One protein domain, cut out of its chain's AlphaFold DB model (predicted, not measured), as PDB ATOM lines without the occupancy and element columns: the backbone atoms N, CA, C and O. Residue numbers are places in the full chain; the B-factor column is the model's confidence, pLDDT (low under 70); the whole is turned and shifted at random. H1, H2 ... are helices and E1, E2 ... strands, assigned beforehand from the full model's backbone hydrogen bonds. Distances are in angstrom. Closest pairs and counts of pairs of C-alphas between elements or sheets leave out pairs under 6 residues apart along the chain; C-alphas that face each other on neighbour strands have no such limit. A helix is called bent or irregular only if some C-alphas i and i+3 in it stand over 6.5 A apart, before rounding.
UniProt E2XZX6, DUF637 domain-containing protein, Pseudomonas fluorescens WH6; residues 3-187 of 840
ATOM      1  N   LEU A   3     160.120 154.862 190.321       96.50
ATOM      2  CA  LEU A   3     161.081 153.779 190.128       96.50
ATOM      3  C   LEU A   3     160.269 152.500 189.931       96.50
ATOM      4  O   LEU A   3     159.849 151.868 190.899       96.50
ATOM      5  N   LEU A   4     159.968 152.197 188.670       96.25
ATOM      6  CA  LEU A   4     159.147 151.051 188.283       96.25
ATOM      7  C   LEU A   4     160.010 149.794 188.108       96.25
ATOM      8  O   LEU A   4     161.225 149.889 187.907       96.25
ATOM      9  N   ALA A   5     159.375 148.625 188.170       94.75
ATOM     10  CA  ALA A   5     160.012 147.361 187.825       94.75
ATOM     11  C   ALA A   5     159.900 147.090 186.316       94.75
ATOM     12  O   ALA A   5     158.951 147.522 185.662       94.75
ATOM     13  N   ALA A   6     160.865 146.354 185.770       93.56
ATOM     14  CA  ALA A   6     160.800 145.789 184.426       93.56
ATOM     15  C   ALA A   6     160.636 144.264 184.503       93.56
ATOM     16  O   ALA A   6     161.326 143.600 185.278       93.56
ATOM     17  N   GLU A   7     159.747 143.705 183.685       93.75
ATOM     18  CA  GLU A   7     159.535 142.259 183.591       93.75
ATOM     19  C   GLU A   7     160.545 141.609 182.636       93.75
ATOM     20  O   GLU A   7     160.625 141.955 181.457       93.75
ATOM     21  N   ASN A   8     161.281 140.608 183.124       93.31
ATOM     22  CA  ASN A   8     161.979 139.640 182.284       93.31
ATOM     23  C   ASN A   8     161.125 138.376 182.165       93.31
ATOM     24  O   ASN A   8     161.018 137.597 183.113       93.31
ATOM     25  N   SER A   9     160.539 138.144 180.992       93.75
ATOM     26  CA  SER A   9     159.786 136.924 180.697       93.75
ATOM     27  C   SER A   9     160.642 135.895 179.955       93.75
ATOM     28  O   SER A   9     161.284 136.213 178.953       93.75
ATOM     29  N   THR A  10     160.574 134.638 180.383       94.38
ATOM     30  CA  THR A  10     161.094 133.473 179.657       94.38
ATOM     31  C   THR A  10     159.962 132.475 179.433       94.38
ATOM     32  O   THR A  10     159.231 132.129 180.360       94.38
ATOM     33  N   HIS A  11     159.803 132.022 178.191       94.06
ATOM     34  CA  HIS A  11     158.802 131.035 177.790       94.06
ATOM     35  C   HIS A  11     159.500 129.892 177.062       94.06
ATOM     36  O   HIS A  11     160.368 130.124 176.220       94.06
ATOM     37  N   THR A  12     159.140 128.658 177.399       93.94
ATOM     38  CA  THR A  12     159.576 127.467 176.667       93.94
ATOM     39  C   THR A  12     158.384 126.549 176.441       93.94
ATOM     40  O   THR A  12     157.604 126.291 177.356       93.94
ATOM     41  N   LEU A  13     158.249 126.052 175.212       95.19
ATOM     42  CA  LEU A  13     157.156 125.185 174.789       95.19
ATOM     43  C   LEU A  13     157.706 124.018 173.971       95.19
ATOM     44  O   LEU A  13     158.403 124.208 172.975       95.19
ATOM     45  N   TYR A  14     157.331 122.810 174.371       93.38
ATOM     46  CA  TYR A  14     157.512 121.581 173.619       93.38
ATOM     47  C   TYR A  14     156.133 120.977 173.332       93.38
ATOM     48  O   TYR A  14     155.487 120.440 174.231       93.38
ATOM     49  N   ASP A  15     155.684 121.063 172.080       92.56
ATOM     50  CA  ASP A  15     154.467 120.412 171.586       92.56
ATOM     51  C   ASP A  15     154.844 119.311 170.586       92.56
ATOM     52  O   ASP A  15     155.412 119.570 169.525       92.56
ATOM     53  N   MET A  16     154.531 118.065 170.934       92.38
ATOM     54  CA  MET A  16     154.672 116.897 170.072       92.38
ATOM     55  C   MET A  16     153.298 116.289 169.810       92.38
ATOM     56  O   MET A  16     152.605 115.857 170.732       92.38
ATOM     57  N   LYS A  17     152.971 116.124 168.526       88.88
ATOM     58  CA  LYS A  17     151.811 115.371 168.034       88.88
ATOM     59  C   LYS A  17     152.297 114.261 167.103       88.88
ATOM     60  O   LYS A  17     153.064 114.522 166.181       88.88
ATOM     61  N   LYS A  18     151.867 113.019 167.342       84.81
ATOM     62  CA  LYS A  18     152.185 111.856 166.500       84.81
ATOM     63  C   LYS A  18     150.930 111.036 166.220       84.81
ATOM     64  O   LYS A  18     150.264 110.602 167.154       84.81
ATOM     65  N   ASN A  19     150.688 110.758 164.942       79.94
ATOM     66  CA  ASN A  19     149.629 109.870 164.467       79.94
ATOM     67  C   ASN A  19     150.246 108.587 163.879       79.94
ATOM     68  O   ASN A  19     151.391 108.593 163.421       79.94
ATOM     69  N   SER A  20     149.493 107.491 163.882       67.44
ATOM     70  CA  SER A  20     149.830 106.220 163.229       67.44
ATOM     71  C   SER A  20     148.549 105.431 162.893       67.44
ATOM     72  O   SER A  20     147.445 105.905 163.148       67.44
ATOM     73  N   GLY A  21     148.674 104.226 162.320       65.06
ATOM     74  CA  GLY A  21     147.525 103.347 162.028       65.06
ATOM     75  C   GLY A  21     146.663 102.995 163.249       65.06
ATOM     76  O   GLY A  21     147.083 103.196 164.389       65.06
ATOM     77  N   TRP A  22     145.472 102.442 163.000       65.81
ATOM     78  CA  TRP A  22     144.495 102.031 164.024       65.81
ATOM     79  C   TRP A  22     143.954 103.174 164.911       65.81
ATOM     80  O   TRP A  22     143.787 103.029 166.127       65.81
ATOM     81  N   GLY A  23     143.750 104.356 164.316       65.44
ATOM     82  CA  GLY A  23     143.338 105.584 165.009       65.44
ATOM     83  C   GLY A  23     144.316 106.068 166.088       65.44
ATOM     84  O   GLY A  23     143.943 106.898 166.917       65.44
ATOM     85  N   SER A  24     145.538 105.523 166.121       76.56
ATOM     86  CA  SER A  24     146.521 105.743 167.182       76.56
ATOM     87  C   SER A  24     147.125 107.145 167.097       76.56
ATOM     88  O   SER A  24     147.759 107.515 166.107       76.56
ATOM     89  N   LYS A  25     146.907 107.930 168.150       83.25
ATOM     90  CA  LYS A  25     147.247 109.346 168.289       83.25
ATOM     91  C   LYS A  25     147.959 109.537 169.638       83.25
ATOM     92  O   LYS A  25     147.632 108.902 170.642       83.25
ATOM     93  N   LYS A  26     148.989 110.382 169.661       88.06
ATOM     94  CA  LYS A  26     149.774 110.710 170.858       88.06
ATOM     95  C   LYS A  26     150.064 112.200 170.888       88.06
ATOM     96  O   LYS A  26     150.568 112.740 169.903       88.06
ATOM     97  N   THR A  27     149.814 112.832 172.031       91.75
ATOM     98  CA  THR A  27     150.209 114.221 172.286       91.75
ATOM     99  C   THR A  27     151.103 114.326 173.512       91.75
ATOM    100  O   THR A  27     151.002 113.536 174.456       91.75
ATOM    101  N   GLN A  28     151.981 115.319 173.500       93.88
ATOM    102  CA  GLN A  28     152.755 115.749 174.652       93.88
ATOM    103  C   GLN A  28     152.963 117.258 174.544       93.88
ATOM    104  O   GLN A  28     153.590 117.707 173.591       93.88
ATOM    105  N   ARG A  29     152.443 118.006 175.517       95.19
ATOM    106  CA  ARG A  29     152.683 119.436 175.711       95.19
ATOM    107  C   ARG A  29     153.420 119.594 177.033       95.19
ATOM    108  O   ARG A  29     152.862 119.282 178.081       95.19
ATOM    109  N   ASP A  30     154.671 120.021 176.978       94.81
ATOM    110  CA  ASP A  30     155.424 120.473 178.145       94.81
ATOM    111  C   ASP A  30     155.680 121.978 177.948       94.81
ATOM    112  O   ASP A  30     156.232 122.380 176.925       94.81
ATOM    113  N   GLU A  31     155.231 122.814 178.878       96.19
ATOM    114  CA  GLU A  31     155.264 124.276 178.770       96.19
ATOM    115  C   GLU A  31     155.685 124.899 180.100       96.19
ATOM    116  O   GLU A  31     155.182 124.511 181.155       96.19
ATOM    117  N   VAL A  32     156.616 125.853 180.044       96.38
ATOM    118  CA  VAL A  32     157.121 126.578 181.214       96.38
ATOM    119  C   VAL A  32     157.184 128.067 180.906       96.38
ATOM    120  O   VAL A  32     157.895 128.488 179.989       96.38
ATOM    121  N   THR A  33     156.485 128.852 181.720       96.44
ATOM    122  CA  THR A  33     156.495 130.316 181.715       96.44
ATOM    123  C   THR A  33     157.105 130.795 183.022       96.44
ATOM    124  O   THR A  33     156.644 130.413 184.096       96.44
ATOM    125  N   ARG A  34     158.108 131.669 182.952       96.50
ATOM    126  CA  ARG A  34     158.636 132.365 184.126       96.50
ATOM    127  C   ARG A  34     158.765 133.853 183.852       96.50
ATOM    128  O   ARG A  34     159.407 134.232 182.874       96.50
ATOM    129  N   ILE A  35     158.204 134.669 184.736       96.56
ATOM    130  CA  ILE A  35     158.347 136.127 184.745       96.56
ATOM    131  C   ILE A  35     159.101 136.497 186.020       96.56
ATOM    132  O   ILE A  35     158.700 136.089 187.109       96.56
ATOM    133  N   THR A  36     160.192 137.247 185.894       95.81
ATOM    134  CA  THR A  36     160.904 137.826 187.038       95.81
ATOM    135  C   THR A  36     160.968 139.338 186.918       95.81
ATOM    136  O   THR A  36     161.317 139.889 185.873       95.81
ATOM    137  N   ASN A  37     160.641 140.019 188.006       95.25
ATOM    138  CA  ASN A  37     160.656 141.468 188.085       95.25
ATOM    139  C   ASN A  37     162.057 141.949 188.452       95.25
ATOM    140  O   ASN A  37     162.706 141.411 189.350       95.25
ATOM    141  N   VAL A  38     162.518 142.999 187.780       94.44
ATOM    142  CA  VAL A  38     163.792 143.658 188.065       94.44
ATOM    143  C   VAL A  38     163.511 145.122 188.370       94.44
ATOM    144  O   VAL A  38     163.161 145.899 187.483       94.44
ATOM    145  N   GLY A  39     163.619 145.484 189.647       93.38
ATOM    146  CA  GLY A  39     163.472 146.861 190.115       93.38
ATOM    147  C   GLY A  39     164.741 147.698 189.935       93.38
ATOM    148  O   GLY A  39     165.817 147.191 189.614       93.38
ATOM    149  N   THR A  40     164.619 149.005 190.167       95.38
ATOM    150  CA  THR A  40     165.752 149.943 190.096       95.38
ATOM    151  C   THR A  40     166.572 149.917 191.391       95.38
ATOM    152  O   THR A  40     166.014 150.145 192.465       95.38
ATOM    153  N   GLU A  41     167.893 149.721 191.306       96.19
ATOM    154  CA  GLU A  41     168.817 149.897 192.439       96.19
ATOM    155  C   GLU A  41     169.499 151.278 192.406       96.19
ATOM    156  O   GLU A  41     170.030 151.698 191.379       96.19
ATOM    157  N   ILE A  42     169.507 151.979 193.546       96.12
ATOM    158  CA  ILE A  42     170.226 153.246 193.756       96.12
ATOM    159  C   ILE A  42     171.089 153.101 195.008       96.12
ATOM    160  O   ILE A  42     170.583 152.761 196.076       96.12
ATOM    161  N   LYS A  43     172.390 153.392 194.891       96.62
ATOM    162  CA  LYS A  43     173.370 153.210 195.969       96.62
ATOM    163  C   LYS A  43     174.258 154.435 196.161       96.62
ATOM    164  O   LYS A  43     174.823 154.948 195.200       96.62
ATOM    165  N   THR A  44     174.426 154.864 197.411       95.50
ATOM    166  CA  THR A  44     175.330 155.956 197.806       95.50
ATOM    167  C   THR A  44     176.058 155.644 199.120       95.50
ATOM    168  O   THR A  44     175.514 154.986 200.005       95.50
ATOM    169  N   GLY A  45     177.303 156.116 199.254       94.56
ATOM    170  CA  GLY A  45     178.086 156.062 200.502       94.56
ATOM    171  C   GLY A  45     177.802 157.223 201.469       94.56
ATOM    172  O   GLY A  45     178.456 157.350 202.499       94.56
ATOM    173  N   SER A  46     176.857 158.096 201.126       93.94
ATOM    174  CA  SER A  46     176.373 159.210 201.943       93.94
ATOM    175  C   SER A  46     174.840 159.218 201.951       93.94
ATOM    176  O   SER A  46     174.211 158.229 201.575       93.94
ATOM    177  N   ASP A  47     174.221 160.305 202.407       95.94
ATOM    178  CA  ASP A  47     172.766 160.434 202.469       95.94
ATOM    179  C   ASP A  47     172.114 160.338 201.077       95.94
ATOM    180  O   ASP A  47     172.594 160.912 200.097       95.94
ATOM    181  N   LEU A  48     170.991 159.622 200.993       97.12
ATOM    182  CA  LEU A  48     170.159 159.504 199.797       97.12
ATOM    183  C   LEU A  48     168.915 160.380 199.963       97.12
ATOM    184  O   LEU A  48     168.176 160.219 200.928       97.12
ATOM    185  N   THR A  49     168.643 161.287 199.023       96.81
ATOM    186  CA  THR A  49     167.400 162.080 199.019       96.81
ATOM    187  C   THR A  49     166.698 161.976 197.671       96.81
ATOM    188  O   THR A  49     167.272 162.343 196.649       96.81
ATOM    189  N   LEU A  50     165.446 161.513 197.672       96.75
ATOM    190  CA  LEU A  50     164.585 161.422 196.491       96.75
ATOM    191  C   LEU A  50     163.382 162.361 196.662       96.75
ATOM    192  O   LEU A  50     162.459 162.089 197.435       96.75
ATOM    193  N   LYS A  51     163.409 163.497 195.955       96.44
ATOM    194  CA  LYS A  51     162.436 164.587 196.109       96.44
ATOM    195  C   LYS A  51     161.584 164.787 194.857       96.44
ATOM    196  O   LYS A  51     162.102 164.806 193.745       96.44
ATOM    197  N   SER A  52     160.280 165.000 195.038       96.25
ATOM    198  CA  SER A  52     159.353 165.317 193.948       96.25
ATOM    199  C   SER A  52     158.246 166.274 194.399       96.25
ATOM    200  O   SER A  52     157.826 166.249 195.552       96.25
ATOM    201  N   ALA A  53     157.776 167.131 193.488       95.19
ATOM    202  CA  ALA A  53     156.693 168.083 193.756       95.19
ATOM    203  C   ALA A  53     155.290 167.443 193.714       95.19
ATOM    204  O   ALA A  53     154.340 168.033 194.213       95.19
ATOM    205  N   GLY A  54     155.175 166.242 193.141       95.69
ATOM    206  CA  GLY A  54     153.978 165.402 193.157       95.69
ATOM    207  C   GLY A  54     154.346 163.953 193.479       95.69
ATOM    208  O   GLY A  54     155.464 163.688 193.918       95.69
ATOM    209  N   ASP A  55     153.412 163.034 193.242       97.56
ATOM    210  CA  ASP A  55     153.457 161.649 193.727       97.56
ATOM    211  C   ASP A  55     154.757 160.884 193.429       97.56
ATOM    212  O   ASP A  55     155.398 161.067 192.384       97.56
ATOM    213  N   GLN A  56     155.107 159.956 194.325       98.12
ATOM    214  CA  GLN A  56     156.188 158.993 194.119       98.12
ATOM    215  C   GLN A  56     155.677 157.547 194.084       98.12
ATOM    216  O   GLN A  56     154.813 157.175 194.875       98.12
ATOM    217  N   THR A  57     156.242 156.720 193.202       97.81
ATOM    218  CA  THR A  57     155.910 155.288 193.088       97.81
ATOM    219  C   THR A  57     157.180 154.449 193.096       97.81
ATOM    220  O   THR A  57     158.121 154.758 192.365       97.81
ATOM    221  N   TYR A  58     157.193 153.376 193.878       98.00
ATOM    222  CA  TYR A  58     158.314 152.453 194.003       98.00
ATOM    223  C   TYR A  58     157.816 151.020 193.813       98.00
ATOM    224  O   TYR A  58     156.967 150.569 194.577       98.00
ATOM    225  N   GLN A  59     158.346 150.323 192.807       97.62
ATOM    226  CA  GLN A  59     158.101 148.905 192.538       97.62
ATOM    227  C   GLN A  59     159.434 148.158 192.572       97.62
ATOM    228  O   GLN A  59     160.318 148.422 191.755       97.62
ATOM    229  N   LEU A  60     159.592 147.246 193.539       96.19
ATOM    230  CA  LEU A  60     160.828 146.479 193.773       96.19
ATOM    231  C   LEU A  60     162.107 147.354 193.845       96.19
ATOM    232  O   LEU A  60     163.215 146.898 193.571       96.19
ATOM    233  N   ALA A  61     161.971 148.633 194.202       96.75
ATOM    234  CA  ALA A  61     163.081 149.575 194.199       96.75
ATOM    235  C   ALA A  61     164.029 149.286 195.369       96.75
ATOM    236  O   ALA A  61     163.585 149.084 196.499       96.75
ATOM    237  N   LYS A  62     165.338 149.288 195.116       97.12
ATOM    238  CA  LYS A  62     166.365 148.939 196.102       97.12
ATOM    239  C   LYS A  62     167.234 150.152 196.396       97.12
ATOM    240  O   LYS A  62     168.082 150.539 195.596       97.12
ATOM    241  N   LEU A  63     166.989 150.785 197.536       97.19
ATOM    242  CA  LEU A  63     167.590 152.057 197.919       97.19
ATOM    243  C   LEU A  63     168.612 151.822 199.035       97.19
ATOM    244  O   LEU A  63     168.243 151.434 200.142       97.19
ATOM    245  N   GLN A  64     169.897 152.035 198.738       96.75
ATOM    246  CA  GLN A  64     171.017 151.804 199.654       96.75
ATOM    247  C   GLN A  64     171.750 153.108 200.001       96.75
ATOM    248  O   GLN A  64     172.200 153.832 199.107       96.75
ATOM    249  N   SER A  65     171.931 153.381 201.294       96.75
ATOM    250  CA  SER A  65     172.676 154.539 201.802       96.75
ATOM    251  C   SER A  65     173.600 154.166 202.962       96.75
ATOM    252  O   SER A  65     173.158 153.605 203.962       96.75
ATOM    253  N   GLY A  66     174.866 154.584 202.872       95.44
ATOM    254  CA  GLY A  66     175.815 154.577 203.999       95.44
ATOM    255  C   GLY A  66     175.522 155.629 205.082       95.44
ATOM    256  O   GLY A  66     176.338 155.838 205.973       95.44
ATOM    257  N   LYS A  67     174.389 156.344 204.988       95.56
ATOM    258  CA  LYS A  67     173.841 157.257 206.001       95.56
ATOM    259  C   LYS A  67     172.305 157.209 205.954       95.56
ATOM    260  O   LYS A  67     171.738 156.124 206.022       95.56
ATOM    261  N   ASN A  68     171.620 158.355 205.898       96.06
ATOM    262  CA  ASN A  68     170.161 158.436 205.958       96.06
ATOM    263  C   ASN A  68     169.519 158.302 204.563       96.06
ATOM    264  O   ASN A  68     170.090 158.743 203.566       96.06
ATOM    265  N   ILE A  69     168.285 157.793 204.499       97.44
ATOM    266  CA  ILE A  69     167.433 157.871 203.300       97.44
ATOM    267  C   ILE A  69     166.260 158.815 203.575       97.44
ATOM    268  O   ILE A  69     165.543 158.654 204.559       97.44
ATOM    269  N   VAL A  70     166.033 159.779 202.683       97.25
ATOM    270  CA  VAL A  70     164.926 160.741 202.751       97.25
ATOM    271  C   VAL A  70     164.103 160.678 201.467       97.25
ATOM    272  O   VAL A  70     164.596 160.996 200.386       97.25
ATOM    273  N   LEU A  71     162.829 160.313 201.584       97.19
ATOM    274  CA  LEU A  71     161.850 160.405 200.501       97.19
ATOM    275  C   LEU A  71     160.942 161.606 200.780       97.19
ATOM    276  O   LEU A  71     160.358 161.694 201.859       97.19
ATOM    277  N   ASP A  72     160.863 162.550 199.843       97.19
ATOM    278  CA  ASP A  72     160.213 163.852 200.046       97.19
ATOM    279  C   ASP A  72     159.230 164.160 198.904       97.19
ATOM    280  O   ASP A  72     159.621 164.622 197.829       97.19
ATOM    281  N   SER A  73     157.950 163.842 199.114       96.50
ATOM    282  CA  SER A  73     156.876 163.982 198.127       96.50
ATOM    283  C   SER A  73     155.904 165.097 198.496       96.50
ATOM    284  O   SER A  73     155.274 165.060 199.556       96.50
ATOM    285  N   GLY A  74     155.728 166.054 197.581       94.62
ATOM    286  CA  GLY A  74     154.633 167.030 197.620       94.62
ATOM    287  C   GLY A  74     153.251 166.429 197.321       94.62
ATOM    288  O   GLY A  74     152.247 167.107 197.515       94.62
ATOM    289  N   GLY A  75     153.200 165.167 196.881       95.12
ATOM    290  CA  GLY A  75     151.983 164.372 196.730       95.12
ATOM    291  C   GLY A  75     152.008 163.129 197.624       95.12
ATOM    292  O   GLY A  75     152.503 163.166 198.754       95.12
ATOM    293  N   ALA A  76     151.477 162.018 197.127       96.62
ATOM    294  CA  ALA A  76     151.498 160.726 197.806       96.62
ATOM    295  C   ALA A  76     152.860 160.016 197.661       96.62
ATOM    296  O   ALA A  76     153.719 160.417 196.864       96.62
ATOM    297  N   ILE A  77     153.059 158.935 198.415       98.00
ATOM    298  CA  ILE A  77     154.103 157.932 198.157       98.00
ATOM    299  C   ILE A  77     153.448 156.550 198.154       98.00
ATOM    300  O   ILE A  77     152.747 156.207 199.102       98.00
ATOM    301  N   THR A  78     153.707 155.756 197.115       98.00
ATOM    302  CA  THR A  78     153.181 154.393 196.957       98.00
ATOM    303  C   THR A  78     154.317 153.392 196.778       98.00
ATOM    304  O   THR A  78     155.125 153.529 195.858       98.00
ATOM    305  N   PHE A  79     154.345 152.365 197.623       97.88
ATOM    306  CA  PHE A  79     155.216 151.197 197.500       97.88
ATOM    307  C   PHE A  79     154.406 150.012 196.980       97.88
ATOM    308  O   PHE A  79     153.810 149.261 197.753       97.88
ATOM    309  N   GLU A  80     154.350 149.887 195.658       97.38
ATOM    310  CA  GLU A  80     153.590 148.847 194.968       97.38
ATOM    311  C   GLU A  80     154.431 147.574 194.849       97.38
ATOM    312  O   GLU A  80     155.577 147.601 194.397       97.38
ATOM    313  N   ALA A  81     153.863 146.451 195.274       94.75
ATOM    314  CA  ALA A  81     154.511 145.159 195.201       94.75
ATOM    315  C   ALA A  81     154.197 144.489 193.861       94.75
ATOM    316  O   ALA A  81     153.074 144.532 193.358       94.75
ATOM    317  N   VAL A  82     155.206 143.839 193.294       95.88
ATOM    318  CA  VAL A  82     155.122 143.133 192.009       95.88
ATOM    319  C   VAL A  82     155.229 141.630 192.240       95.88
ATOM    320  O   VAL A  82     155.738 141.205 193.276       95.88
ATOM    321  N   LYS A  83     154.731 140.807 191.314       95.44
ATOM    322  CA  LYS A  83     154.733 139.345 191.467       95.44
ATOM    323  C   LYS A  83     155.638 138.694 190.437       95.44
ATOM    324  O   LYS A  83     155.396 138.818 189.237       95.44
ATOM    325  N   ASP A  84     156.666 137.995 190.906       95.81
ATOM    326  CA  ASP A  84     157.336 136.988 190.084       95.81
ATOM    327  C   ASP A  84     156.350 135.837 189.843       95.81
ATOM    328  O   ASP A  84     155.514 135.548 190.700       95.81
ATOM    329  N   LEU A  85     156.453 135.177 188.692       95.94
ATOM    330  CA  LEU A  85     155.615 134.044 188.301       95.94
ATOM    331  C   LEU A  85     156.508 132.893 187.842       95.94
ATOM    332  O   LEU A  85     157.386 133.091 187.001       95.94
ATOM    333  N   HIS A  86     156.244 131.681 188.321       96.38
ATOM    334  CA  HIS A  86     156.785 130.439 187.777       96.38
ATOM    335  C   HIS A  86     155.649 129.439 187.552       96.38
ATOM    336  O   HIS A  86     155.044 128.935 188.496       96.38
ATOM    337  N   GLN A  87     155.351 129.156 186.286       95.38
ATOM    338  CA  GLN A  87     154.249 128.297 185.870       95.38
ATOM    339  C   GLN A  87     154.752 127.165 184.970       95.38
ATOM    340  O   GLN A  87     155.402 127.408 183.954       95.38
ATOM    341  N   GLU A  88     154.407 125.926 185.316       95.50
ATOM    342  CA  GLU A  88     154.723 124.715 184.550       95.50
ATOM    343  C   GLU A  88     153.452 123.921 184.239       95.50
ATOM    344  O   GLU A  88     152.616 123.701 185.117       95.50
ATOM    345  N   SER A  89     153.338 123.400 183.017       94.81
ATOM    346  CA  SER A  89     152.311 122.431 182.629       94.81
ATOM    347  C   SER A  89     152.916 121.298 181.802       94.81
ATOM    348  O   SER A  89     153.722 121.519 180.902       94.81
ATOM    349  N   HIS A  90     152.534 120.061 182.115       95.38
ATOM    350  CA  HIS A  90     153.037 118.842 181.488       95.38
ATOM    351  C   HIS A  90     151.889 117.868 181.223       95.38
ATOM    352  O   HIS A  90     151.524 117.062 182.086       95.38
ATOM    353  N   GLU A  91     151.345 117.901 180.014       94.31
ATOM    354  CA  GLU A  91     150.203 117.099 179.579       94.31
ATOM    355  C   GLU A  91     150.628 116.063 178.544       94.31
ATOM    356  O   GLU A  91     151.309 116.386 177.570       94.31
ATOM    357  N   LYS A  92     150.230 114.799 178.726       93.44
ATOM    358  CA  LYS A  92     150.551 113.699 177.800       93.44
ATOM    359  C   LYS A  92     149.319 112.832 177.591       93.44
ATOM    360  O   LYS A  92     148.765 112.303 178.557       93.44
ATOM    361  N   SER A  93     148.918 112.645 176.336       89.81
ATOM    362  CA  SER A  93     147.846 111.724 175.953       89.81
ATOM    363  C   SER A  93     148.363 110.642 175.011       89.81
ATOM    364  O   SER A  93     149.255 110.882 174.196       89.81
ATOM    365  N   ASN A  94     147.804 109.441 175.123       87.56
ATOM    366  CA  ASN A  94     147.939 108.400 174.109       87.56
ATOM    367  C   ASN A  94     146.567 107.744 173.964       87.56
ATOM    368  O   ASN A  94     146.020 107.238 174.948       87.56
ATOM    369  N   ASN A  95     146.020 107.739 172.759       82.44
ATOM    370  CA  ASN A  95     144.744 107.119 172.441       82.44
ATOM    371  C   ASN A  95     144.832 106.341 171.129       82.44
ATOM    372  O   ASN A  95     145.649 106.635 170.268       82.44
ATOM    373  N   ASN A  96     143.979 105.342 170.975       80.00
ATOM    374  CA  ASN A  96     143.719 104.653 169.717       80.00
ATOM    375  C   ASN A  96     142.215 104.357 169.625       80.00
ATOM    376  O   ASN A  96     141.445 104.786 170.489       80.00
ATOM    377  N   ALA A  97     141.779 103.634 168.594       75.00
ATOM    378  CA  ALA A  97     140.364 103.304 168.433       75.00
ATOM    379  C   ALA A  97     139.754 102.579 169.657       75.00
ATOM    380  O   ALA A  97     138.579 102.776 169.961       75.00
ATOM    381  N   PHE A  98     140.541 101.785 170.393       78.88
ATOM    382  CA  PHE A  98     140.067 100.878 171.445       78.88
ATOM    383  C   PHE A  98     140.343 101.347 172.882       78.88
ATOM    384  O   PHE A  98     139.638 100.919 173.799       78.88
ATOM    385  N   TRP A  99     141.318 102.237 173.092       81.69
ATOM    386  CA  TRP A  99     141.768 102.699 174.413       81.69
ATOM    387  C   TRP A  99     142.161 104.180 174.412       81.69
ATOM    388  O   TRP A  99     142.776 104.668 173.466       81.69
ATOM    389  N   VAL A 100     141.873 104.880 175.510       85.88
ATOM    390  CA  VAL A 100     142.296 106.266 175.769       85.88
ATOM    391  C   VAL A 100     143.097 106.354 177.069       85.88
ATOM    392  O   VAL A 100     142.786 105.689 178.058       85.88
ATOM    393  N   SER A 101     144.125 107.202 177.081       88.69
ATOM    394  CA  SER A 101     144.881 107.572 178.277       88.69
ATOM    395  C   SER A 101     145.263 109.049 178.232       88.69
ATOM    396  O   SER A 101     145.715 109.548 177.197       88.69
ATOM    397  N   SER A 102     145.116 109.746 179.355       91.31
ATOM    398  CA  SER A 102     145.591 111.117 179.531       91.31
ATOM    399  C   SER A 102     146.150 111.309 180.934       91.31
ATOM    400  O   SER A 102     145.603 110.817 181.920       91.31
ATOM    401  N   LYS A 103     147.266 112.025 181.040       93.56
ATOM    402  CA  LYS A 103     147.828 112.447 182.321       93.56
ATOM    403  C   LYS A 103     148.371 113.858 182.213       93.56
ATOM    404  O   LYS A 103     148.999 114.200 181.213       93.56
ATOM    405  N   GLY A 104     148.165 114.635 183.263       94.12
ATOM    406  CA  GLY A 104     148.677 115.990 183.385       94.12
ATOM    407  C   GLY A 104     149.254 116.215 184.770       94.12
ATOM    408  O   GLY A 104     148.747 115.670 185.753       94.12
ATOM    409  N   LYS A 105     150.311 117.019 184.846       94.69
ATOM    410  CA  LYS A 105     150.703 117.725 186.069       94.69
ATOM    411  C   LYS A 105     150.978 119.181 185.719       94.69
ATOM    412  O   LYS A 105     151.507 119.441 184.641       94.69
ATOM    413  N   GLY A 106     150.721 120.089 186.640       95.25
ATOM    414  CA  GLY A 106     151.167 121.467 186.520       95.25
ATOM    415  C   GLY A 106     151.216 122.149 187.872       95.25
ATOM    416  O   GLY A 106     150.684 121.629 188.854       95.25
ATOM    417  N   ASN A 107     151.907 123.276 187.910       95.50
ATOM    418  CA  ASN A 107     152.135 124.074 189.101       95.50
ATOM    419  C   ASN A 107     152.199 125.547 188.695       95.50
ATOM    420  O   ASN A 107     152.791 125.863 187.664       95.50
ATOM    421  N   THR A 108     151.585 126.427 189.473       95.69
ATOM    422  CA  THR A 108     151.652 127.880 189.308       95.69
ATOM    423  C   THR A 108     152.009 128.469 190.660       95.69
ATOM    424  O   THR A 108     151.176 128.449 191.562       95.69
ATOM    425  N   ASP A 109     153.239 128.960 190.776       95.56
ATOM    426  CA  ASP A 109     153.736 129.697 191.932       95.56
ATOM    427  C   ASP A 109     153.912 131.167 191.555       95.56
ATOM    428  O   ASP A 109     154.574 131.494 190.568       95.56
ATOM    429  N   GLU A 110     153.366 132.059 192.367       94.62
ATOM    430  CA  GLU A 110     153.730 133.471 192.373       94.62
ATOM    431  C   GLU A 110     154.662 133.781 193.551       94.62
ATOM    432  O   GLU A 110     154.760 133.021 194.511       94.62
ATOM    433  N   THR A 111     155.376 134.904 193.504       93.12
ATOM    434  CA  THR A 111     156.117 135.414 194.667       93.12
ATOM    435  C   THR A 111     156.073 136.933 194.694       93.12
ATOM    436  O   THR A 111     156.548 137.592 193.768       93.12
ATOM    437  N   VAL A 112     155.507 137.497 195.758       94.06
ATOM    438  CA  VAL A 112     155.378 138.939 195.977       94.06
ATOM    439  C   VAL A 112     156.741 139.541 196.322       94.06
ATOM    440  O   VAL A 112     157.468 139.074 197.201       94.06
ATOM    441  N   ARG A 113     157.090 140.618 195.621       94.19
ATOM    442  CA  ARG A 113     158.345 141.362 195.737       94.19
ATOM    443  C   ARG A 113     158.051 142.810 196.103       94.19
ATOM    444  O   ARG A 113     157.287 143.479 195.411       94.19
ATOM    445  N   GLN A 114     158.695 143.304 197.156       95.44
ATOM    446  CA  GLN A 114     158.546 144.674 197.645       95.44
ATOM    447  C   GLN A 114     159.904 145.394 197.654       95.44
ATOM    448  O   GLN A 114     160.967 144.776 197.654       95.44
ATOM    449  N   SER A 115     159.848 146.719 197.614       96.44
ATOM    450  CA  SER A 115     160.983 147.636 197.645       96.44
ATOM    451  C   SER A 115     161.760 147.552 198.967       96.44
ATOM    452  O   SER A 115     161.181 147.437 200.049       96.44
ATOM    453  N   GLN A 116     163.082 147.664 198.880       96.00
ATOM    454  CA  GLN A 116     164.020 147.570 199.998       96.00
ATOM    455  C   GLN A 116     164.638 148.944 200.290       96.00
ATOM    456  O   GLN A 116     165.156 149.607 199.388       96.00
ATOM    457  N   LEU A 117     164.627 149.354 201.558       96.19
ATOM    458  CA  LEU A 117     165.230 150.597 202.049       96.19
ATOM    459  C   LEU A 117     166.291 150.242 203.093       96.19
ATOM    460  O   LEU A 117     165.966 149.802 204.192       96.19
ATOM    461  N   ILE A 118     167.562 150.401 202.723       95.00
ATOM    462  CA  ILE A 118     168.721 149.920 203.482       95.00
ATOM    463  C   ILE A 118     169.609 151.123 203.814       95.00
ATOM    464  O   ILE A 118     170.338 151.628 202.958       95.00
ATOM    465  N   ALA A 119     169.521 151.586 205.057       93.12
ATOM    466  CA  ALA A 119     170.228 152.753 205.576       93.12
ATOM    467  C   ALA A 119     171.121 152.354 206.762       93.12
ATOM    468  O   ALA A 119     170.689 151.591 207.623       93.12
ATOM    469  N   GLU A 120     172.340 152.895 206.835       91.06
ATOM    470  CA  GLU A 120     173.159 152.844 208.064       91.06
ATOM    471  C   GLU A 120     172.742 153.931 209.078       91.06
ATOM    472  O   GLU A 120     173.054 153.843 210.265       91.06
ATOM    473  N   GLY A 121     172.018 154.955 208.612       90.31
ATOM    474  CA  GLY A 121     171.334 155.965 209.420       90.31
ATOM    475  C   GLY A 121     169.810 155.791 209.408       90.31
ATOM    476  O   GLY A 121     169.282 154.686 209.342       90.31
ATOM    477  N   ASN A 122     169.079 156.904 209.470       90.06
ATOM    478  CA  ASN A 122     167.617 156.907 209.570       90.06
ATOM    479  C   ASN A 122     166.936 156.837 208.193       90.06
ATOM    480  O   ASN A 122     167.430 157.405 207.219       90.06
ATOM    481  N   VAL A 123     165.744 156.240 208.134       93.94
ATOM    482  CA  VAL A 123     164.836 156.327 206.977       93.94
ATOM    483  C   VAL A 123     163.697 157.297 207.304       93.94
ATOM    484  O   VAL A 123     162.998 157.130 208.300       93.94
ATOM    485  N   ALA A 124     163.492 158.316 206.467       93.88
ATOM    486  CA  ALA A 124     162.451 159.330 206.631       93.88
ATOM    487  C   ALA A 124     161.578 159.429 205.369       93.88
ATOM    488  O   ALA A 124     162.066 159.769 204.294       93.88
ATOM    489  N   ILE A 125     160.276 159.166 205.507       95.62
ATOM    490  CA  ILE A 125     159.318 159.126 204.389       95.62
ATOM    491  C   ILE A 125     158.262 160.222 204.586       95.62
ATOM    492  O   ILE A 125     157.391 160.102 205.449       95.62
ATOM    493  N   LYS A 126     158.336 161.292 203.791       94.31
ATOM    494  CA  LYS A 126     157.407 162.430 203.811       94.31
ATOM    495  C   LYS A 126     156.495 162.367 202.588       94.31
ATOM    496  O   LYS A 126     156.969 162.485 201.461       94.31
ATOM    497  N   ALA A 127     155.198 162.200 202.819       93.19
ATOM    498  CA  ALA A 127     154.182 162.112 201.776       93.19
ATOM    499  C   ALA A 127     153.006 163.024 202.138       93.19
ATOM    500  O   ALA A 127     152.215 162.690 203.016       93.19
ATOM    501  N   VAL A 128     152.917 164.196 201.504       91.38
ATOM    502  CA  VAL A 128     151.909 165.221 201.839       91.38
ATOM    503  C   VAL A 128     150.475 164.738 201.579       91.38
ATOM    504  O   VAL A 128     149.575 165.112 202.325       91.38
ATOM    505  N   ALA A 129     150.262 163.874 200.580       90.00
ATOM    506  CA  ALA A 129     148.955 163.282 200.267       90.00
ATOM    507  C   ALA A 129     148.816 161.804 200.706       90.00
ATOM    508  O   ALA A 129     147.988 161.073 200.165       90.00
ATOM    509  N   GLY A 130     149.610 161.367 201.691       93.38
ATOM    510  CA  GLY A 130     149.510 160.039 202.310       93.38
ATOM    511  C   GLY A 130     150.481 158.983 201.766       93.38
ATOM    512  O   GLY A 130     151.052 159.116 200.680       93.38
ATOM    513  N   LEU A 131     150.681 157.929 202.560       96.50
ATOM    514  CA  LEU A 131     151.610 156.827 202.299       96.50
ATOM    515  C   LEU A 131     150.830 155.523 202.076       96.50
ATOM    516  O   LEU A 131     150.041 155.124 202.928       96.50
ATOM    517  N   LYS A 132     151.069 154.860 200.942       97.81
ATOM    518  CA  LYS A 132     150.462 153.577 200.561       97.81
ATOM    519  C   LYS A 132     151.528 152.491 200.484       97.81
ATOM    520  O   LYS A 132     152.572 152.717 199.865       97.81
ATOM    521  N   ILE A 133     151.282 151.326 201.080       97.19
ATOM    522  CA  ILE A 133     152.221 150.194 201.047       97.19
ATOM    523  C   ILE A 133     151.476 148.887 200.767       97.19
ATOM    524  O   ILE A 133     150.516 148.532 201.454       97.19
ATOM    525  N   ASP A 134     151.970 148.149 199.776       96.69
ATOM    526  CA  ASP A 134     151.558 146.776 199.512       96.69
ATOM    527  C   ASP A 134     152.295 145.782 200.417       96.69
ATOM    528  O   ASP A 134     153.514 145.864 200.601       96.69
ATOM    529  N   ILE A 135     151.567 144.786 200.914       93.62
ATOM    530  CA  ILE A 135     152.107 143.675 201.708       93.62
ATOM    531  C   ILE A 135     151.565 142.340 201.199       93.62
ATOM    532  O   ILE A 135     150.432 142.267 200.728       93.62
ATOM    533  N   ASN A 136     152.360 141.276 201.303       90.62
ATOM    534  CA  ASN A 136     151.918 139.930 200.953       90.62
ATOM    535  C   ASN A 136     150.815 139.454 201.917       90.62
ATOM    536  O   ASN A 136     150.949 139.598 203.131       90.62
ATOM    537  N   GLN A 137     149.732 138.878 201.395       88.75
ATOM    538  CA  GLN A 137     148.631 138.349 202.196       88.75
ATOM    539  C   GLN A 137     148.927 136.926 202.685       88.75
ATOM    540  O   GLN A 137     148.540 135.938 202.056       88.75
ATOM    541  N   VAL A 138     149.528 136.813 203.866       83.25
ATOM    542  CA  VAL A 138     149.703 135.519 204.533       83.25
ATOM    543  C   VAL A 138     148.358 135.055 205.106       83.25
ATOM    544  O   VAL A 138     147.806 135.699 205.987       83.25
ATOM    545  N   ASN A 139     147.799 133.957 204.586       69.19
ATOM    546  CA  ASN A 139     146.761 133.101 205.201       69.19
ATOM    547  C   ASN A 139     145.647 133.768 206.056       69.19
ATOM    548  O   ASN A 139     145.303 133.260 207.119       69.19
ATOM    549  N   GLN A 140     145.025 134.852 205.570       66.25
ATOM    550  CA  GLN A 140     143.985 135.629 206.287       66.25
ATOM    551  C   GLN A 140     144.457 136.305 207.595       66.25
ATOM    552  O   GLN A 140     143.639 136.709 208.421       66.25
ATOM    553  N   GLU A 141     145.765 136.458 207.781       76.06
ATOM    554  CA  GLU A 141     146.364 137.144 208.922       76.06
ATOM    555  C   GLU A 141     146.221 138.676 208.823       76.06
ATOM    556  O   GLU A 141     145.925 139.255 207.770       76.06
ATOM    557  N   THR A 142     146.439 139.360 209.949       88.44
ATOM    558  CA  THR A 142     146.390 140.829 210.012       88.44
ATOM    559  C   THR A 142     147.560 141.485 209.263       88.44
ATOM    560  O   THR A 142     148.560 140.838 208.938       88.44
ATOM    561  N   VAL A 143     147.456 142.800 209.031       89.75
ATOM    562  CA  VAL A 143     148.539 143.650 208.495       89.75
ATOM    563  C   VAL A 143     149.848 143.422 209.262       89.75
ATOM    564  O   VAL A 143     150.851 143.069 208.651       89.75
ATOM    565  N   SER A 144     149.819 143.509 210.595       90.62
ATOM    566  CA  SER A 144     150.994 143.346 211.463       90.62
ATOM    567  C   SER A 144     151.657 141.975 211.338       90.62
ATOM    568  O   SER A 144     152.877 141.870 211.254       90.62
ATOM    569  N   GLN A 145     150.851 140.913 211.288       90.25
ATOM    570  CA  GLN A 145     151.344 139.540 211.142       90.25
ATOM    571  C   GLN A 145     151.947 139.301 209.752       90.25
ATOM    572  O   GLN A 145     153.030 138.732 209.642       90.25
ATOM    573  N   SER A 146     151.302 139.833 208.707       91.25
ATOM    574  CA  SER A 146     151.816 139.812 207.333       91.25
ATOM    575  C   SER A 146     153.161 140.549 207.223       91.25
ATOM    576  O   SER A 146     154.095 140.040 206.606       91.25
ATOM    577  N   ILE A 147     153.297 141.710 207.876       92.25
ATOM    578  CA  ILE A 147     154.554 142.472 207.952       92.25
ATOM    579  C   ILE A 147     155.628 141.677 208.705       92.25
ATOM    580  O   ILE A 147     156.747 141.560 208.209       92.25
ATOM    581  N   ASP A 148     155.313 141.077 209.856       91.94
ATOM    582  CA  ASP A 148     156.274 140.254 210.602       91.94
ATOM    583  C   ASP A 148     156.718 139.005 209.827       91.94
ATOM    584  O   ASP A 148     157.894 138.637 209.869       91.94
ATOM    585  N   ALA A 149     155.821 138.381 209.060       89.75
ATOM    586  CA  ALA A 149     156.165 137.289 208.155       89.75
ATOM    587  C   ALA A 149     157.084 137.757 207.009       89.75
ATOM    588  O   ALA A 149     158.095 137.105 206.736       89.75
ATOM    589  N   MET A 150     156.792 138.907 206.388       90.25
ATOM    590  CA  MET A 150     157.631 139.504 205.340       90.25
ATOM    591  C   MET A 150     159.028 139.873 205.853       90.25
ATOM    592  O   MET A 150     160.013 139.497 205.227       90.25
ATOM    593  N   VAL A 151     159.138 140.543 207.004       91.94
ATOM    594  CA  VAL A 151     160.429 140.946 207.600       91.94
ATOM    595  C   VAL A 151     161.238 139.734 208.082       91.94
ATOM    596  O   VAL A 151     162.468 139.750 208.054       91.94
ATOM    597  N   LYS A 152     160.570 138.646 208.484       90.38
ATOM    598  CA  LYS A 152     161.218 137.367 208.810       90.38
ATOM    599  C   LYS A 152     161.739 136.630 207.567       90.38
ATOM    600  O   LYS A 152     162.721 135.899 207.684       90.38
ATOM    601  N   ALA A 153     161.092 136.795 206.412       88.31
ATOM    602  CA  ALA A 153     161.523 136.216 205.139       88.31
ATOM    603  C   ALA A 153     162.629 137.046 204.458       88.31
ATOM    604  O   ALA A 153     163.601 136.477 203.963       88.31
ATOM    605  N   ASP A 154     162.512 138.376 204.482       90.31
ATOM    606  CA  ASP A 154     163.532 139.327 204.037       90.31
ATOM    607  C   ASP A 154     163.738 140.446 205.084       90.31
ATOM    608  O   ASP A 154     162.966 141.411 205.137       90.31
ATOM    609  N   PRO A 155     164.820 140.379 205.886       91.44
ATOM    610  CA  PRO A 155     165.167 141.423 206.852       91.44
ATOM    611  C   PRO A 155     165.383 142.820 206.246       91.44
ATOM    612  O   PRO A 155     165.335 143.809 206.976       91.44
ATOM    613  N   GLN A 156     165.591 142.943 204.928       91.56
ATOM    614  CA  GLN A 156     165.743 144.234 204.237       91.56
ATOM    615  C   GLN A 156     164.404 144.986 204.084       91.56
ATOM    616  O   GLN A 156     164.386 146.150 203.677       91.56
ATOM    617  N   LEU A 157     163.289 144.357 204.477       93.69
ATOM    618  CA  LEU A 157     161.955 144.955 204.563       93.69
ATOM    619  C   LEU A 157     161.624 145.531 205.953       93.69
ATOM    620  O   LEU A 157     160.513 146.018 206.154       93.69
ATOM    621  N   ALA A 158     162.557 145.517 206.917       91.69
ATOM    622  CA  ALA A 158     162.321 145.989 208.292       91.69
ATOM    623  C   ALA A 158     161.733 147.416 208.379       91.69
ATOM    624  O   ALA A 158     160.928 147.699 209.268       91.69
ATOM    625  N   TRP A 159     162.051 148.277 207.407       94.12
ATOM    626  CA  TRP A 159     161.496 149.627 207.264       94.12
ATOM    627  C   TRP A 159     159.954 149.663 207.196       94.12
ATOM    628  O   TRP A 159     159.347 150.644 207.621       94.12
ATOM    629  N   ILE A 160     159.302 148.596 206.713       94.38
ATOM    630  CA  ILE A 160     157.834 148.481 206.656       94.38
ATOM    631  C   ILE A 160     157.248 148.419 208.074       94.38
ATOM    632  O   ILE A 160     156.223 149.039 208.350       94.38
ATOM    633  N   LYS A 161     157.941 147.756 209.008       91.75
ATOM    634  CA  LYS A 161     157.556 147.699 210.426       91.75
ATOM    635  C   LYS A 161     157.815 149.018 211.165       91.75
ATOM    636  O   LYS A 161     157.192 149.280 212.190       91.75
ATOM    637  N   ASP A 162     158.690 149.881 210.649       90.75
ATOM    638  CA  ASP A 162     158.799 151.271 211.109       90.75
ATOM    639  C   ASP A 162     157.724 152.178 210.491       90.75
ATOM    640  O   ASP A 162     157.238 153.089 211.162       90.75
ATOM    641  N   ALA A 163     157.281 151.895 209.262       91.94
ATOM    642  CA  ALA A 163     156.134 152.570 208.659       91.94
ATOM    643  C   ALA A 163     154.818 152.239 209.393       91.94
ATOM    644  O   ALA A 163     154.022 153.139 209.650       91.94
ATOM    645  N   GLU A 164     154.620 150.986 209.813       92.38
ATOM    646  CA  GLU A 164     153.463 150.546 210.609       92.38
ATOM    647  C   GLU A 164     153.264 151.365 211.893       92.38
ATOM    648  O   GLU A 164     152.155 151.824 212.171       92.38
ATOM    649  N   LYS A 165     154.347 151.632 212.635       90.38
ATOM    650  CA  LYS A 165     154.323 152.387 213.903       90.38
ATOM    651  C   LYS A 165     153.786 153.818 213.771       90.38
ATOM    652  O   LYS A 165     153.477 154.433 214.788       90.38
ATOM    653  N   ARG A 166     153.694 154.360 212.551       88.56
ATOM    654  CA  ARG A 166     153.176 155.711 212.284       88.56
ATOM    655  C   ARG A 166     151.652 155.802 212.387       88.56
ATOM    656  O   ARG A 166     151.136 156.865 212.715       88.56
ATOM    657  N   GLY A 167     150.938 154.719 212.070       85.94
ATOM    658  CA  GLY A 167     149.469 154.679 212.041       85.94
ATOM    659  C   GLY A 167     148.786 155.456 210.901       85.94
ATOM    660  O   GLY A 167     147.560 155.473 210.855       85.94
ATOM    661  N   ASP A 168     149.533 156.074 209.978       90.75
ATOM    662  CA  ASP A 168     149.022 156.900 208.865       90.75
ATOM    663  C   ASP A 168     149.192 156.250 207.472       90.75
ATOM    664  O   ASP A 168     149.171 156.936 206.447       90.75
ATOM    665  N   VAL A 169     149.376 154.925 207.436       95.75
ATOM    666  CA  VAL A 169     149.620 154.143 206.212       95.75
ATOM    667  C   VAL A 169     148.345 153.449 205.724       95.75
ATOM    668  O   VAL A 169     147.652 152.780 206.490       95.75
ATOM    669  N   ASP A 170     148.076 153.577 204.427       95.88
ATOM    670  CA  ASP A 170     147.041 152.856 203.679       95.88
ATOM    671  C   ASP A 170     147.620 151.525 203.154       95.88
ATOM    672  O   ASP A 170     148.593 151.513 202.391       95.88
ATOM    673  N   TRP A 171     147.064 150.398 203.609       95.00
ATOM    674  CA  TRP A 171     147.630 149.056 203.415       95.00
ATOM    675  C   TRP A 171     146.837 148.235 202.400       95.00
ATOM    676  O   TRP A 171     145.665 147.923 202.620       95.00
ATOM    677  N   ARG A 172     147.501 147.780 201.329       94.31
ATOM    678  CA  ARG A 172     146.919 146.852 200.347       94.31
ATOM    679  C   ARG A 172     147.520 145.457 200.517       94.31
ATOM    680  O   ARG A 172     148.704 145.240 200.281       94.31
ATOM    681  N   GLN A 173     146.690 144.490 200.904       90.94
ATOM    682  CA  GLN A 173     147.076 143.077 200.916       90.94
ATOM    683  C   GLN A 173     147.073 142.516 199.481       90.94
ATOM    684  O   GLN A 173     146.038 142.499 198.813       90.94
ATOM    685  N   VAL A 174     148.233 142.056 199.012       92.81
ATOM    686  CA  VAL A 174     148.462 141.434 197.700       92.81
ATOM    687  C   VAL A 174     148.635 139.934 197.905       92.81
ATOM    688  O   VAL A 174     149.501 139.511 198.660       92.81
ATOM    689  N   LYS A 175     147.810 139.117 197.248       90.50
ATOM    690  CA  LYS A 175     147.812 137.663 197.438       90.50
ATOM    691  C   LYS A 175     148.651 136.935 196.379       90.50
ATOM    692  O   LYS A 175     148.465 137.165 195.180       90.50
ATOM    693  N   GLU A 176     149.503 136.022 196.839       91.19
ATOM    694  CA  GLU A 176     150.192 135.013 196.025       91.19
ATOM    695  C   GLU A 176     149.254 133.856 195.644       91.19
ATOM    696  O   GLU A 176     148.452 133.373 196.453       91.19
ATOM    697  N   ILE A 177     149.364 133.392 194.402       88.94
ATOM    698  CA  ILE A 177     148.749 132.153 193.928       88.94
ATOM    699  C   ILE A 177     149.794 131.035 193.980       88.94
ATOM    700  O   ILE A 177     150.816 131.101 193.304       88.94
ATOM    701  N   HIS A 178     149.485 129.993 194.751       92.12
ATOM    702  CA  HIS A 178     150.181 128.708 194.752       92.12
ATOM    703  C   HIS A 178     149.140 127.622 194.477       92.12
ATOM    704  O   HIS A 178     148.345 127.291 195.361       92.12
ATOM    705  N   ASP A 179     149.093 127.113 193.247       92.69
ATOM    706  CA  ASP A 179     148.138 126.075 192.842       92.69
ATOM    707  C   ASP A 179     148.813 124.994 191.991       92.69
ATOM    708  O   ASP A 179     149.609 125.279 191.096       92.69
ATOM    709  N   SER A 180     148.473 123.732 192.260       92.44
ATOM    710  CA  SER A 180     149.065 122.575 191.594       92.44
ATOM    711  C   SER A 180     148.008 121.525 191.268       92.44
ATOM    712  O   SER A 180     147.212 121.120 192.115       92.44
ATOM    713  N   PHE A 181     148.029 121.035 190.029       93.31
ATOM    714  CA  PHE A 181     147.094 120.020 189.557       93.31
ATOM    715  C   PHE A 181     147.822 118.748 189.132       93.31
ATOM    716  O   PHE A 181     148.951 118.771 188.634       93.31
ATOM    717  N   LYS A 182     147.149 117.605 189.291       92.38
ATOM    718  CA  LYS A 182     147.648 116.300 188.855       92.38
ATOM    719  C   LYS A 182     146.488 115.359 188.542       92.38
ATOM    720  O   LYS A 182     145.668 115.089 189.412       92.38
ATOM    721  N   TYR A 183     146.452 114.811 187.331       88.25
ATOM    722  CA  TYR A 183     145.463 113.811 186.921       88.25
ATOM    723  C   TYR A 183     146.102 112.666 186.128       88.25
ATOM    724  O   TYR A 183     147.155 112.820 185.506       88.25
ATOM    725  N   SER A 184     145.456 111.500 186.147       88.94
ATOM    726  CA  SER A 184     145.871 110.312 185.396       88.94
ATOM    727  C   SER A 184     144.654 109.432 185.120       88.94
ATOM    728  O   SER A 184     144.252 108.644 185.972       88.94
ATOM    729  N   ASN A 185     144.088 109.565 183.924       83.56
ATOM    730  CA  ASN A 185     142.865 108.899 183.498       83.56
ATOM    731  C   ASN A 185     143.161 107.872 182.399       83.56
ATOM    732  O   ASN A 185     143.967 108.111 181.496       83.56
ATOM    733  N   SER A 186     142.470 106.735 182.444       80.44
ATOM    734  CA  SER A 186     142.452 105.735 181.376       80.44
ATOM    735  C   SER A 186     141.040 105.187 181.189       80.44
ATOM    736  O   SER A 186     140.241 105.165 182.125       80.44
ATOM    737  N   GLY A 187     140.716 104.773 179.967       79.56
ATOM    738  CA  GLY A 187     139.377 104.309 179.622       79.56
ATOM    739  C   GLY A 187     139.303 103.663 178.244       79.56
ATOM    740  O   GLY A 187     140.295 103.570 177.519       79.56
TER     741      GLY A 187
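Overview. This is residues 3 to 187 of the 840 residues of the protein "DUF637 domain-containing protein" of Pseudomonas fluorescens WH6 (UniProt E2XZX6). A long, narrow slab of five strands, E1 E2 E9 E10 E15, extends from a head in which the chain is wound in stacked turns, a three-sided solenoid. Its sides are the small parallel sheets E3 E6 E11, E4 E7 E12 and E5 E8 E13 E14; H2 caps the end beyond E11, E12 and E13, and H1 packs on H2 and E13. The printed part has 185 residues, with named elements in the order E1 to E13, H1, H2, E14, E15; the slab is antiparallel and the class mostly strand. The whole is loose, with a radius of gyration of the C-alphas of 23.4 A, and spans 75 by 31 by 27 A, the slab making much of the length.

Arrangement. The largest sheet runs E1, residues 6 to 19, E2, 25 to 38, E9, 82 to 95, E10, 99 to 113, and E15, 178 to 187, with edge strands E1 and E15. Within hydrogen-bond range are N 8 and O 36, 2.8 A, in the hairpin E1 and E2; N 29 and O 91, 2.9 A, between E2 and E9; N 86 and O 109, 2.8 A, in the hairpin E9 and E10; and N 108 and O 179, 2.8 A, between E10 and E15. E2 runs on into E3, residues 41 to 44, at 25 degrees, and E10 into E11, residues 116 to 119, at 29 degrees. E6, residues 62 to 65, is the parallel neighbour of E3, N 42 and O 62 at 2.9 A, and of E11, N 63 and O 116 at 2.9 A. E4, residues 48 to 52, E7, 69 to 73, and E12, 123 to 127, are parallel, with N 50 and O 70 at 2.9 A and N 71 and O 124 at 2.9 A. So are E5, residues 56 to 59, E8, 77 to 80, E13, 131 to 136, and E14, 169 to 174, with N 58 and O 78 at 2.9 A, N 79 and O 132 at 2.9 A, and N 133 and O 170 at 3.0 A. H1, residues 143 to 153, is on one face of this sheet, two layers, at a height over the sheet of 8.1 A; its closest C-alphas to E13 are Ser 146 and Asn 136, 6.4 A apart. H1 and H2, residues 155 to 164, touch as a helical hairpin, a shallow tilt of 17 degrees, opposite ways, closest at C-alphas Val 151 and Leu 157, 5.3 A. H2 only grazes the three small sheets; its closest C-alphas to E11 are Leu 157 and Gln 116, 5.7 A apart. E13, H1, H2 and E14 form a strand-helix-strand unit, parallel neighbour strands joined through helices, with a right-handed crossover. H1 has every O i to N i+4 pair within hydrogen-bond range, H2 3 of 6; H2 is irregular, C-alphas 156 and 159 being 7.5 A apart.

Along the chain. E1 begins at C-alpha 6, (160.800, 145.789, 184.426), and is 42.6 A long; E2 is 42.9 A, E9 42.3 A, E10 47.2 A and E15 30.7 A. H1 and H2 are each 15.3 A long. E15 ends at C-alpha 187, (139.377, 104.309, 179.622).

Size, cuts and confidence. The C-alphas of Trp 22 and Ser 46 are the two farthest apart, at 75.7 A. The printed part has no cut and no long link. Its mean pLDDT is 92.0, with residues 20 to 23 and 139 to 140 under 70.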